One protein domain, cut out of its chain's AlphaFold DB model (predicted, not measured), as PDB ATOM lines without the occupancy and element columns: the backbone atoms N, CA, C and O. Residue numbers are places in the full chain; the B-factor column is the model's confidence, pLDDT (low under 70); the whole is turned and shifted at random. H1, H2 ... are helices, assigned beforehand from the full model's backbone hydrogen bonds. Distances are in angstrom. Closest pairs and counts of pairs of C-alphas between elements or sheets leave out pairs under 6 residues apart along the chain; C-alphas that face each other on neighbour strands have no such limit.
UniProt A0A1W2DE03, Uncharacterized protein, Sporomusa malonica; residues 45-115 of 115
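Overview. This is residues 45 to 115 of the 115 residues of an uncharacterized protein of Sporomusa malonica (UniProt A0A1W2DE03). Picture a compact body made by three short-to-medium helices, H1, H2 and H3, and the first part of a long fourth helix, H4, which passes crosswise to H1 and then sticks out as an arm with residues 102 to 115. H1 and H2 fold back on each other as one helical hairpin, and H3 and H4 make a second, more splayed one. The printed part has 71 residues with four named helices, in the order H1, H2, H3, H4, and no named strand; the class is all helix. It is only just loose, close to compact, with a radius of gyration of the C-alphas of 13.4 A, and its elongated outline spans 45 by 24 by 20 A, the arm making the length.

Along the chain. Find C-alpha 45 at (-3.283, -6.201, 41.207); from there H1 runs over residues 45 to 58, 20.1 A from first to last C-alpha. Look next at residues 64 to 70 for H2, and at residues 75 to 84 for H3, 14.1 A long. Then go to C-alpha 90 at (-18.628, -9.175, 40.262), where H4 begins; it covers residues 90 to 112, 33.5 A, and ends at C-alpha 112 at (6.710, -16.874, 60.767).

Arrangement. Begin at H1, the hub, which touches the three other helices. With residues 53 to 57 alone it touches H2, closest at the C-alphas of Leu 53 and Tyr 67, 6.5 A apart; the two form a hairpin at a shallow tilt of 19 degrees, opposite ways. With residues 45 to 49 alone H1 touches H3, at a steep tilt of 40 degrees, the same way; their closest C-alphas, of Ala 49 and Thr 75, are 4.8 A apart. H1 and H4 only just touch, with 3 pairs of C-alphas within 8 A, the closest being Ile 52 and Ser 97 at 7.3 A; their lines are about perpendicular, at 80 degrees. H3 touches residues 90 to 93 of H4, closest at the C-alphas of Lys 79 and Glu 90, 6.0 A apart; this hairpin has a steep tilt of 40 degrees, opposite ways. H2 and H4 are apart. In H1, H2, H3 and H4 every O i to N i+4 pair is within hydrogen-bond range.

Size, cuts and confidence. The two C-alphas farthest apart, of Ala 84 and Asp 115, are 46.3 A apart. Without residues 102 to 115, which stand free, the body spans 26 by 22 by 20 A. The printed part has no cut, and its three links are tight. Look in the B-factor column: residues 45 to 46 and 106 to 115 are under 70, and the mean pLDDT of the printed part is 82.2.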
ATOM      1  N   GLY A  45      -2.042  -5.805  41.890       56.81
ATOM      2  CA  GLY A  45      -3.283  -6.201  41.207       56.81
ATOM      3  C   GLY A  45      -3.066  -7.287  40.149       56.81
ATOM      4  O   GLY A  45      -3.847  -8.234  40.046       56.81
ATOM      5  N   SER A  46      -1.964  -7.218  39.395       64.25
ATOM      6  CA  SER A  46      -1.665  -8.238  38.383       64.25
ATOM      7  C   SER A  46      -1.361  -9.603  39.003       64.25
ATOM      8  O   SER A  46      -1.681 -10.625  38.400       64.25
ATOM      9  N   MET A  47      -0.772  -9.630  40.203       76.62
ATOM     10  CA  MET A  47      -0.504 -10.872  40.928       76.62
ATOM     11  C   MET A  47      -1.817 -11.543  41.334       76.62
ATOM     12  O   MET A  47      -2.018 -12.727  41.063       76.62
ATOM     13  N   MET A  48      -2.754 -10.760  41.873       82.00
ATOM     14  CA  MET A  48      -4.062 -11.259  42.290       82.00
ATOM     15  C   MET A  48      -4.892 -11.804  41.123       82.00
ATOM     16  O   MET A  48      -5.480 -12.882  41.213       82.00
ATOM     17  N   ALA A  49      -4.891 -11.091  39.995       85.19
ATOM     18  CA  ALA A  49      -5.537 -11.555  38.771       85.19
ATOM     19  C   ALA A  49      -4.992 -12.927  38.336       85.19
ATOM     20  O   ALA A  49      -5.768 -13.810  37.975       85.19
ATOM     21  N   GLY A  50      -3.674 -13.136  38.443       86.12
ATOM     22  CA  GLY A  50      -3.026 -14.413  38.144       86.12
ATOM     23  C   GLY A  50      -3.443 -15.558  39.073       86.12
ATOM     24  O   GLY A  50      -3.664 -16.676  38.597       86.12
ATOM     25  N   VAL A  51      -3.598 -15.296  40.376       87.00
ATOM     26  CA  VAL A  51      -4.068 -16.299  41.353       87.00
ATOM     27  C   VAL A  51      -5.505 -16.718  41.044       87.00
ATOM     28  O   VAL A  51      -5.791 -17.912  40.959       87.00
ATOM     29  N   ILE A  52      -6.392 -15.754  40.788       88.50
ATOM     30  CA  ILE A  52      -7.800 -16.024  40.465       88.50
ATOM     31  C   ILE A  52      -7.917 -16.813  39.157       88.50
ATOM     32  O   ILE A  52      -8.629 -17.810  39.098       88.50
ATOM     33  N   LEU A  53      -7.168 -16.431  38.121       89.81
ATOM     34  CA  LEU A  53      -7.103 -17.176  36.860       89.81
ATOM     35  C   LEU A  53      -6.637 -18.620  37.047       89.81
ATOM     36  O   LEU A  53      -7.189 -19.535  36.438       89.81
ATOM     37  N   SER A  54      -5.631 -18.824  37.895       88.06
ATOM     38  CA  SER A  54      -5.100 -20.155  38.200       88.06
ATOM     39  C   SER A  54      -6.118 -21.005  38.963       88.06
ATOM     40  O   SER A  54      -6.261 -22.198  38.692       88.06
ATOM     41  N   TYR A  55      -6.882 -20.389  39.867       88.12
ATOM     42  CA  TYR A  55      -8.006 -21.036  40.535       88.12
ATOM     43  C   TYR A  55      -9.109 -21.422  39.538       88.12
ATOM     44  O   TYR A  55      -9.576 -22.560  39.548       88.12
ATOM     45  N   LEU A  56      -9.490 -20.513  38.638       89.38
ATOM     46  CA  LEU A  56     -10.537 -20.744  37.639       89.38
ATOM     47  C   LEU A  56     -10.187 -21.903  36.696       89.38
ATOM     48  O   LEU A  56     -11.027 -22.771  36.463       89.38
ATOM     49  N   VAL A  57      -8.949 -21.957  36.187       90.00
ATOM     50  CA  VAL A  57      -8.521 -23.050  35.295       90.00
ATOM     51  C   VAL A  57      -8.401 -24.375  36.053       90.00
ATOM     52  O   VAL A  57      -8.776 -25.416  35.521       90.00
ATOM     53  N   SER A  58      -7.964 -24.349  37.319       88.25
ATOM     54  CA  SER A  58      -7.868 -25.559  38.156       88.25
ATOM     55  C   SER A  58      -9.237 -26.147  38.503       88.25
ATOM     56  O   SER A  58      -9.357 -27.355  38.680       88.25
ATOM     57  N   ASN A  59     -10.272 -25.307  38.574       87.69
ATOM     58  CA  ASN A  59     -11.656 -25.723  38.810       87.69
ATOM     59  C   ASN A  59     -12.448 -25.950  37.511       87.69
ATOM     60  O   ASN A  59     -13.664 -26.110  37.565       87.69
ATOM     61  N   PHE A  60     -11.783 -25.961  36.349       87.25
ATOM     62  CA  PHE A  60     -12.409 -26.134  35.031       87.25
ATOM     63  C   PHE A  60     -13.508 -25.102  34.712       87.25
ATOM     64  O   PHE A  60     -14.388 -25.362  33.893       87.25
ATOM     65  N   LEU A  61     -13.452 -23.923  35.341       88.12
ATOM     66  CA  LEU A  61     -14.362 -22.805  35.068       88.12
ATOM     67  C   LEU A  61     -13.961 -22.042  33.803       88.12
ATOM     68  O   LEU A  61     -14.795 -21.380  33.192       88.12
ATOM     69  N   ILE A  62     -12.683 -22.136  33.428       89.38
ATOM     70  CA  ILE A  62     -12.125 -21.574  32.199       89.38
ATOM     71  C   ILE A  62     -11.207 -22.599  31.538       89.38
ATOM     72  O   ILE A  62     -10.606 -23.435  32.218       89.38
ATOM     73  N   ASP A  63     -11.059 -22.516  30.221       89.00
ATOM     74  CA  ASP A  63     -10.128 -23.359  29.471       89.00
ATOM     75  C   ASP A  63      -8.728 -22.721  29.314       89.00
ATOM     76  O   ASP A  63      -8.480 -21.563  29.659       89.00
ATOM     77  N   SER A  64      -7.769 -23.487  28.784       86.00
ATOM     78  CA  SER A  64      -6.375 -23.038  28.609       86.00
ATOM     79  C   SER A  64      -6.206 -21.888  27.604       86.00
ATOM     80  O   SER A  64      -5.258 -21.105  27.708       86.00
ATOM     81  N   HIS A  65      -7.095 -21.771  26.620       88.00
ATOM     82  CA  HIS A  65      -7.118 -20.665  25.670       88.00
ATOM     83  C   HIS A  65      -7.668 -19.395  26.338       88.00
ATOM     84  O   HIS A  65      -7.042 -18.340  26.225       88.00
ATOM     85  N   GLN A  66      -8.754 -19.499  27.110       89.75
ATOM     86  CA  GLN A  66      -9.263 -18.398  27.941       89.75
ATOM     87  C   GLN A  66      -8.223 -17.929  28.968       89.75
ATOM     88  O   GLN A  66      -7.966 -16.731  29.090       89.75
ATOM     89  N   TYR A  67      -7.532 -18.862  29.632       89.19
ATOM     90  CA  TYR A  67      -6.444 -18.536  30.554       89.19
ATOM     91  C   TYR A  67      -5.346 -17.708  29.871       89.19
ATOM     92  O   TYR A  67      -4.943 -16.658  30.370       89.19
ATOM     93  N   ASN A  68      -4.881 -18.140  28.695       88.31
ATOM     94  CA  ASN A  68      -3.848 -17.412  27.958       88.31
ATOM     95  C   ASN A  68      -4.318 -16.050  27.438       88.31
ATOM     96  O   ASN A  68      -3.503 -15.133  27.347       88.31
ATOM     97  N   ALA A  69      -5.606 -15.898  27.134       89.44
ATOM     98  CA  ALA A  69      -6.178 -14.618  26.738       89.44
ATOM     99  C   ALA A  69      -6.283 -13.632  27.914       89.44
ATOM    100  O   ALA A  69      -6.157 -12.424  27.712       89.44
ATOM    101  N   TRP A  70      -6.503 -14.125  29.138       90.88
ATOM    102  CA  TRP A  70      -6.828 -13.276  30.290       90.88
ATOM    103  C   TRP A  70      -5.694 -13.119  31.312       90.88
ATOM    104  O   TRP A  70      -5.730 -12.183  32.106       90.88
ATOM    105  N   ARG A  71      -4.639 -13.945  31.259       86.44
ATOM    106  CA  ARG A  71      -3.459 -13.890  32.158       86.44
ATOM    107  C   ARG A  71      -2.723 -12.547  32.220       86.44
ATOM    108  O   ARG A  71      -1.922 -12.347  33.125       86.44
ATOM    109  N   GLY A  72      -2.935 -11.661  31.247       85.06
ATOM    110  CA  GLY A  72      -2.350 -10.316  31.205       85.06
ATOM    111  C   GLY A  72      -3.315  -9.198  31.609       85.06
ATOM    112  O   GLY A  72      -2.963  -8.025  31.502       85.06
ATOM    113  N   LEU A  73      -4.544  -9.530  32.008       87.44
ATOM    114  CA  LEU A  73      -5.541  -8.542  32.405       87.44
ATOM    115  C   LEU A  73      -5.296  -8.061  33.837       87.44
ATOM    116  O   LEU A  73      -4.886  -8.820  34.713       87.44
ATOM    117  N   SER A  74      -5.606  -6.787  34.082       88.12
ATOM    118  CA  SER A  74      -5.730  -6.274  35.444       88.12
ATOM    119  C   SER A  74      -6.915  -6.930  36.153       88.12
ATOM    120  O   SER A  74      -7.860  -7.380  35.505       88.12
ATOM    121  N   THR A  75      -6.904  -6.924  37.484       86.69
ATOM    122  CA  THR A  75      -7.982  -7.469  38.323       86.69
ATOM    123  C   THR A  75      -9.360  -6.940  37.920       86.69
ATOM    124  O   THR A  75     -10.280  -7.727  37.732       86.69
ATOM    125  N   ASP A  76      -9.499  -5.628  37.704       87.69
ATOM    126  CA  ASP A  76     -10.770  -5.019  37.293       87.69
ATOM    127  C   ASP A  76     -11.227  -5.462  35.903       87.69
ATOM    128  O   ASP A  76     -12.415  -5.712  35.695       87.69
ATOM    129  N   LYS A  77     -10.292  -5.597  34.953       89.50
ATOM    130  CA  LYS A  77     -10.614  -6.110  33.616       89.50
ATOM    131  C   LYS A  77     -11.011  -7.578  33.679       89.50
ATOM    132  O   LYS A  77     -11.998  -7.945  33.060       89.50
ATOM    133  N   LEU A  78     -10.292  -8.389  34.454       90.06
ATOM    134  CA  LEU A  78     -10.616  -9.795  34.664       90.06
ATOM    135  C   LEU A  78     -12.008  -9.953  35.285       90.06
ATOM    136  O   LEU A  78     -12.810 -10.725  34.774       90.06
ATOM    137  N   LYS A  79     -12.318  -9.177  36.328       91.56
ATOM    138  CA  LYS A  79     -13.638  -9.139  36.970       91.56
ATOM    139  C   LYS A  79     -14.747  -8.848  35.955       91.56
ATOM    140  O   LYS A  79     -15.711  -9.602  35.869       91.56
ATOM    141  N   ALA A  80     -14.578  -7.799  35.149       90.00
ATOM    142  CA  ALA A  80     -15.542  -7.438  34.112       90.00
ATOM    143  C   ALA A  80     -15.674  -8.527  33.031       90.00
ATOM    144  O   ALA A  80     -16.778  -8.818  32.581       90.00
ATOM    145  N   THR A  81     -14.565  -9.156  32.628       90.00
ATOM    146  CA  THR A  81     -14.568 -10.259  31.656       90.00
ATOM    147  C   THR A  81     -15.309 -11.483  32.188       90.00
ATOM    148  O   THR A  81     -16.145 -12.032  31.480       90.00
ATOM    149  N   LEU A  82     -15.069 -11.883  33.438       90.50
ATOM    150  CA  LEU A  82     -15.736 -13.038  34.050       90.50
ATOM    151  C   LEU A  82     -17.244 -12.815  34.216       90.50
ATOM    152  O   LEU A  82     -18.022 -13.744  33.991       90.50
ATOM    153  N   ALA A  83     -17.651 -11.585  34.541       90.25
ATOM    154  CA  ALA A  83     -19.056 -11.198  34.599       90.25
ATOM    155  C   ALA A  83     -19.715 -11.207  33.211       90.25
ATOM    156  O   ALA A  83     -20.832 -11.701  33.065       90.25
ATOM    157  N   ALA A  84     -19.018 -10.711  32.183       90.25
ATOM    158  CA  ALA A  84     -19.519 -10.686  30.807       90.25
ATOM    159  C   ALA A  84     -19.674 -12.090  30.199       90.25
ATOM    160  O   ALA A  84     -20.640 -12.344  29.483       90.25
ATOM    161  N   GLU A  85     -18.756 -13.007  30.514       87.31
ATOM    162  CA  GLU A  85     -18.799 -14.407  30.068       87.31
ATOM    163  C   GLU A  85     -19.789 -15.261  30.886       87.31
ATOM    164  O   GLU A  85     -20.000 -16.433  30.582       87.31
ATOM    165  N   GLY A  86     -20.402 -14.696  31.934       87.88
ATOM    166  CA  GLY A  86     -21.335 -15.411  32.808       87.88
ATOM    167  C   GLY A  86     -20.674 -16.488  33.673       87.88
ATOM    168  O   GLY A  86     -21.369 -17.367  34.180       87.88
ATOM    169  N   ILE A  87     -19.349 -16.430  33.842       88.12
ATOM    170  CA  ILE A  87     -18.580 -17.388  34.648       88.12
ATOM    171  C   ILE A  87     -18.779 -17.100  36.136       88.12
ATOM    172  O   ILE A  87     -18.953 -18.021  36.931       88.12
ATOM    173  N   MET A  88     -18.735 -15.824  36.525       87.94
ATOM    174  CA  MET A  88     -18.901 -15.412  37.918       87.94
ATOM    175  C   MET A  88     -19.382 -13.964  38.001       87.94
ATOM    176  O   MET A  88     -18.996 -13.140  37.175       87.94
ATOM    177  N   SER A  89     -20.210 -13.642  38.998       89.31
ATOM    178  CA  SER A  89     -20.648 -12.260  39.207       89.31
ATOM    179  C   SER A  89     -19.528 -11.403  39.805       89.31
ATOM    180  O   SER A  89     -18.601 -11.911  40.436       89.31
ATOM    181  N   GLU A  90     -19.616 -10.079  39.656       87.06
ATOM    182  CA  GLU A  90     -18.628  -9.175  40.262       87.06
ATOM    183  C   GLU A  90     -18.550  -9.334  41.788       87.06
ATOM    184  O   GLU A  90     -17.472  -9.225  42.369       87.06
ATOM    185  N   THR A  91     -19.678  -9.636  42.435       88.31
ATOM    186  CA  THR A  91     -19.750  -9.873  43.880       88.31
ATOM    187  C   THR A  91     -19.020 -11.156  44.272       88.31
ATOM    188  O   THR A  91     -18.252 -11.154  45.234       88.31
ATOM    189  N   ASP A  92     -19.204 -12.236  43.504       88.31
ATOM    190  CA  ASP A  92     -18.514 -13.512  43.743       88.31
ATOM    191  C   ASP A  92     -17.005 -13.371  43.535       88.31
ATOM    192  O   ASP A  92     -16.213 -13.949  44.277       88.31
ATOM    193  N   PHE A  93     -16.600 -12.555  42.558       89.81
ATOM    194  CA  PHE A  93     -15.199 -12.240  42.315       89.81
ATOM    195  C   PHE A  93     -14.556 -11.550  43.520       89.81
ATOM    196  O   PHE A  93     -13.458 -11.931  43.927       89.81
ATOM    197  N   VAL A  94     -15.221 -10.545  44.100       88.75
ATOM    198  CA  VAL A  94     -14.723  -9.841  45.294       88.75
ATOM    199  C   VAL A  94     -14.637 -10.804  46.477       88.75
ATOM    200  O   VAL A  94     -13.588 -10.895  47.104       88.75
ATOM    201  N   GLY A  95     -15.678 -11.609  46.712       88.50
ATOM    202  CA  GLY A  95     -15.678 -12.594  47.796       88.50
ATOM    203  C   GLY A  95     -14.580 -13.653  47.661       88.50
ATOM    204  O   GLY A  95     -13.942 -14.011  48.649       88.50
ATOM    205  N   LEU A  96     -14.315 -14.133  46.441       87.44
ATOM    206  CA  LEU A  96     -13.195 -15.036  46.170       87.44
ATOM    207  C   LEU A  96     -11.850 -14.327  46.371       87.44
ATOM    208  O   LEU A  96     -10.917 -14.915  46.917       87.44
ATOM    209  N   SER A  97     -11.751 -13.069  45.945       86.06
ATOM    210  CA  SER A  97     -10.529 -12.279  46.075       86.06
ATOM    211  C   SER A  97     -10.141 -12.074  47.539       86.06
ATOM    212  O   SER A  97      -8.985 -12.279  47.912       86.06
ATOM    213  N   ASP A  98     -11.113 -11.744  48.383       87.06
ATOM    214  CA  ASP A  98     -10.900 -11.561  49.817       87.06
ATOM    215  C   ASP A  98     -10.504 -12.879  50.495       87.06
ATOM    216  O   ASP A  98      -9.572 -12.906  51.295       87.06
ATOM    217  N   GLN A  99     -11.140 -14.000  50.129       84.81
ATOM    218  CA  GLN A  99     -10.782 -15.324  50.658       84.81
ATOM    219  C   GLN A  99      -9.355 -15.738  50.291       84.81
ATOM    220  O   GLN A  99      -8.618 -16.256  51.130       84.81
ATOM    221  N   LEU A 100      -8.958 -15.527  49.037       82.06
ATOM    222  CA  LEU A 100      -7.612 -15.844  48.568       82.06
ATOM    223  C   LEU A 100      -6.559 -14.948  49.235       82.06
ATOM    224  O   LEU A 100      -5.495 -15.444  49.597       82.06
ATOM    225  N   THR A 101      -6.875 -13.669  49.456       82.50
ATOM    226  CA  THR A 101      -6.001 -12.731  50.180       82.50
ATOM    227  C   THR A 101      -5.840 -13.152  51.641       82.50
ATOM    228  O   THR A 101      -4.715 -13.324  52.102       82.50
ATOM    229  N   ALA A 102      -6.942 -13.444  52.338       81.94
ATOM    230  CA  ALA A 102      -6.909 -13.895  53.729       81.94
ATOM    231  C   ALA A 102      -6.129 -15.213  53.905       81.94
ATOM    232  O   ALA A 102      -5.391 -15.387  54.875       81.94
ATOM    233  N   ASN A 103      -6.254 -16.145  52.954       75.56
ATOM    234  CA  ASN A 103      -5.498 -17.399  52.968       75.56
ATOM    235  C   ASN A 103      -3.998 -17.193  52.713       75.56
ATOM    236  O   ASN A 103      -3.178 -17.907  53.297       75.56
ATOM    237  N   ALA A 104      -3.630 -16.231  51.862       71.88
ATOM    238  CA  ALA A 104      -2.233 -15.859  51.662       71.88
ATOM    239  C   ALA A 104      -1.625 -15.298  52.961       71.88
ATOM    240  O   ALA A 104      -0.608 -15.815  53.421       71.88
ATOM    241  N   GLU A 105      -2.311 -14.357  53.621       70.25
ATOM    242  CA  GLU A 105      -1.859 -13.754  54.885       70.25
ATOM    243  C   GLU A 105      -1.724 -14.789  56.018       70.25
ATOM    244  O   GLU A 105      -0.766 -14.765  56.793       70.25
ATOM    245  N   LEU A 106      -2.648 -15.756  56.097       63.53
ATOM    246  CA  LEU A 106      -2.585 -16.853  57.072       63.53
ATOM    247  C   LEU A 106      -1.389 -17.789  56.844       63.53
ATOM    248  O   LEU A 106      -0.813 -18.299  57.807       63.53
ATOM    249  N   THR A 107      -1.014 -18.021  55.585       64.25
ATOM    250  CA  THR A 107       0.113 -18.896  55.226       64.25
ATOM    251  C   THR A 107       1.453 -18.232  55.553       64.25
ATOM    252  O   THR A 107       2.370 -18.891  56.054       64.25
ATOM    253  N   GLU A 108       1.559 -16.920  55.343       61.22
ATOM    254  CA  GLU A 108       2.728 -16.132  55.750       61.22
ATOM    255  C   GLU A 108       2.851 -16.065  57.278       61.22
ATOM    256  O   GLU A 108       3.932 -16.303  57.819       61.22
ATOM    257  N   ALA A 109       1.736 -15.865  57.990       61.12
ATOM    258  CA  ALA A 109       1.724 -15.871  59.450       61.12
ATOM    259  C   ALA A 109       2.167 -17.228  60.028       61.12
ATOM    260  O   ALA A 109       3.007 -17.264  60.924       61.12
ATOM    261  N   GLN A 110       1.677 -18.357  59.504       59.06
ATOM    262  CA  GLN A 110       2.109 -19.682  59.977       59.06
ATOM    263  C   GLN A 110       3.588 -19.970  59.698       59.06
ATOM    264  O   GLN A 110       4.240 -20.625  60.508       59.06
ATOM    265  N   SER A 111       4.134 -19.445  58.600       60.50
ATOM    266  CA  SER A 111       5.557 -19.597  58.273       60.50
ATOM    267  C   SER A 111       6.470 -18.793  59.211       60.50
ATOM    268  O   SER A 111       7.637 -19.133  59.361       60.50
ATOM    269  N   GLN A 112       5.949 -17.751  59.869       57.97
ATOM    270  CA  GLN A 112       6.710 -16.874  60.767       57.97
ATOM    271  C   GLN A 112       6.687 -17.320  62.243       57.97
ATOM    272  O   GLN A 112       7.526 -16.879  63.025       57.97
ATOM    273  N   PHE A 113       5.762 -18.204  62.631       59.84
ATOM    274  CA  PHE A 113       5.675 -18.783  63.985       59.84
ATOM    275  C   PHE A 113       6.214 -20.224  64.076       59.84
ATOM    276  O   PHE A 113       6.054 -20.870  65.111       59.84
ATOM    277  N   GLY A 114       6.812 -20.736  62.997       54.69
ATOM    278  CA  GLY A 114       7.280 -22.118  62.862       54.69
ATOM    279  C   GLY A 114       8.801 -22.311  62.880       54.69
ATOM    280  O   GLY A 114       9.254 -23.266  62.251       54.69
ATOM    281  N   ASP A 115       9.563 -21.437  63.551       45.62
ATOM    282  CA  ASP A 115      10.997 -21.628  63.863       45.62
ATOM    283  C   ASP A 115      11.227 -21.609  65.384       45.62
ATOM    284  O   ASP A 115      10.763 -20.645  66.043       45.62
TER     285      ASP A 115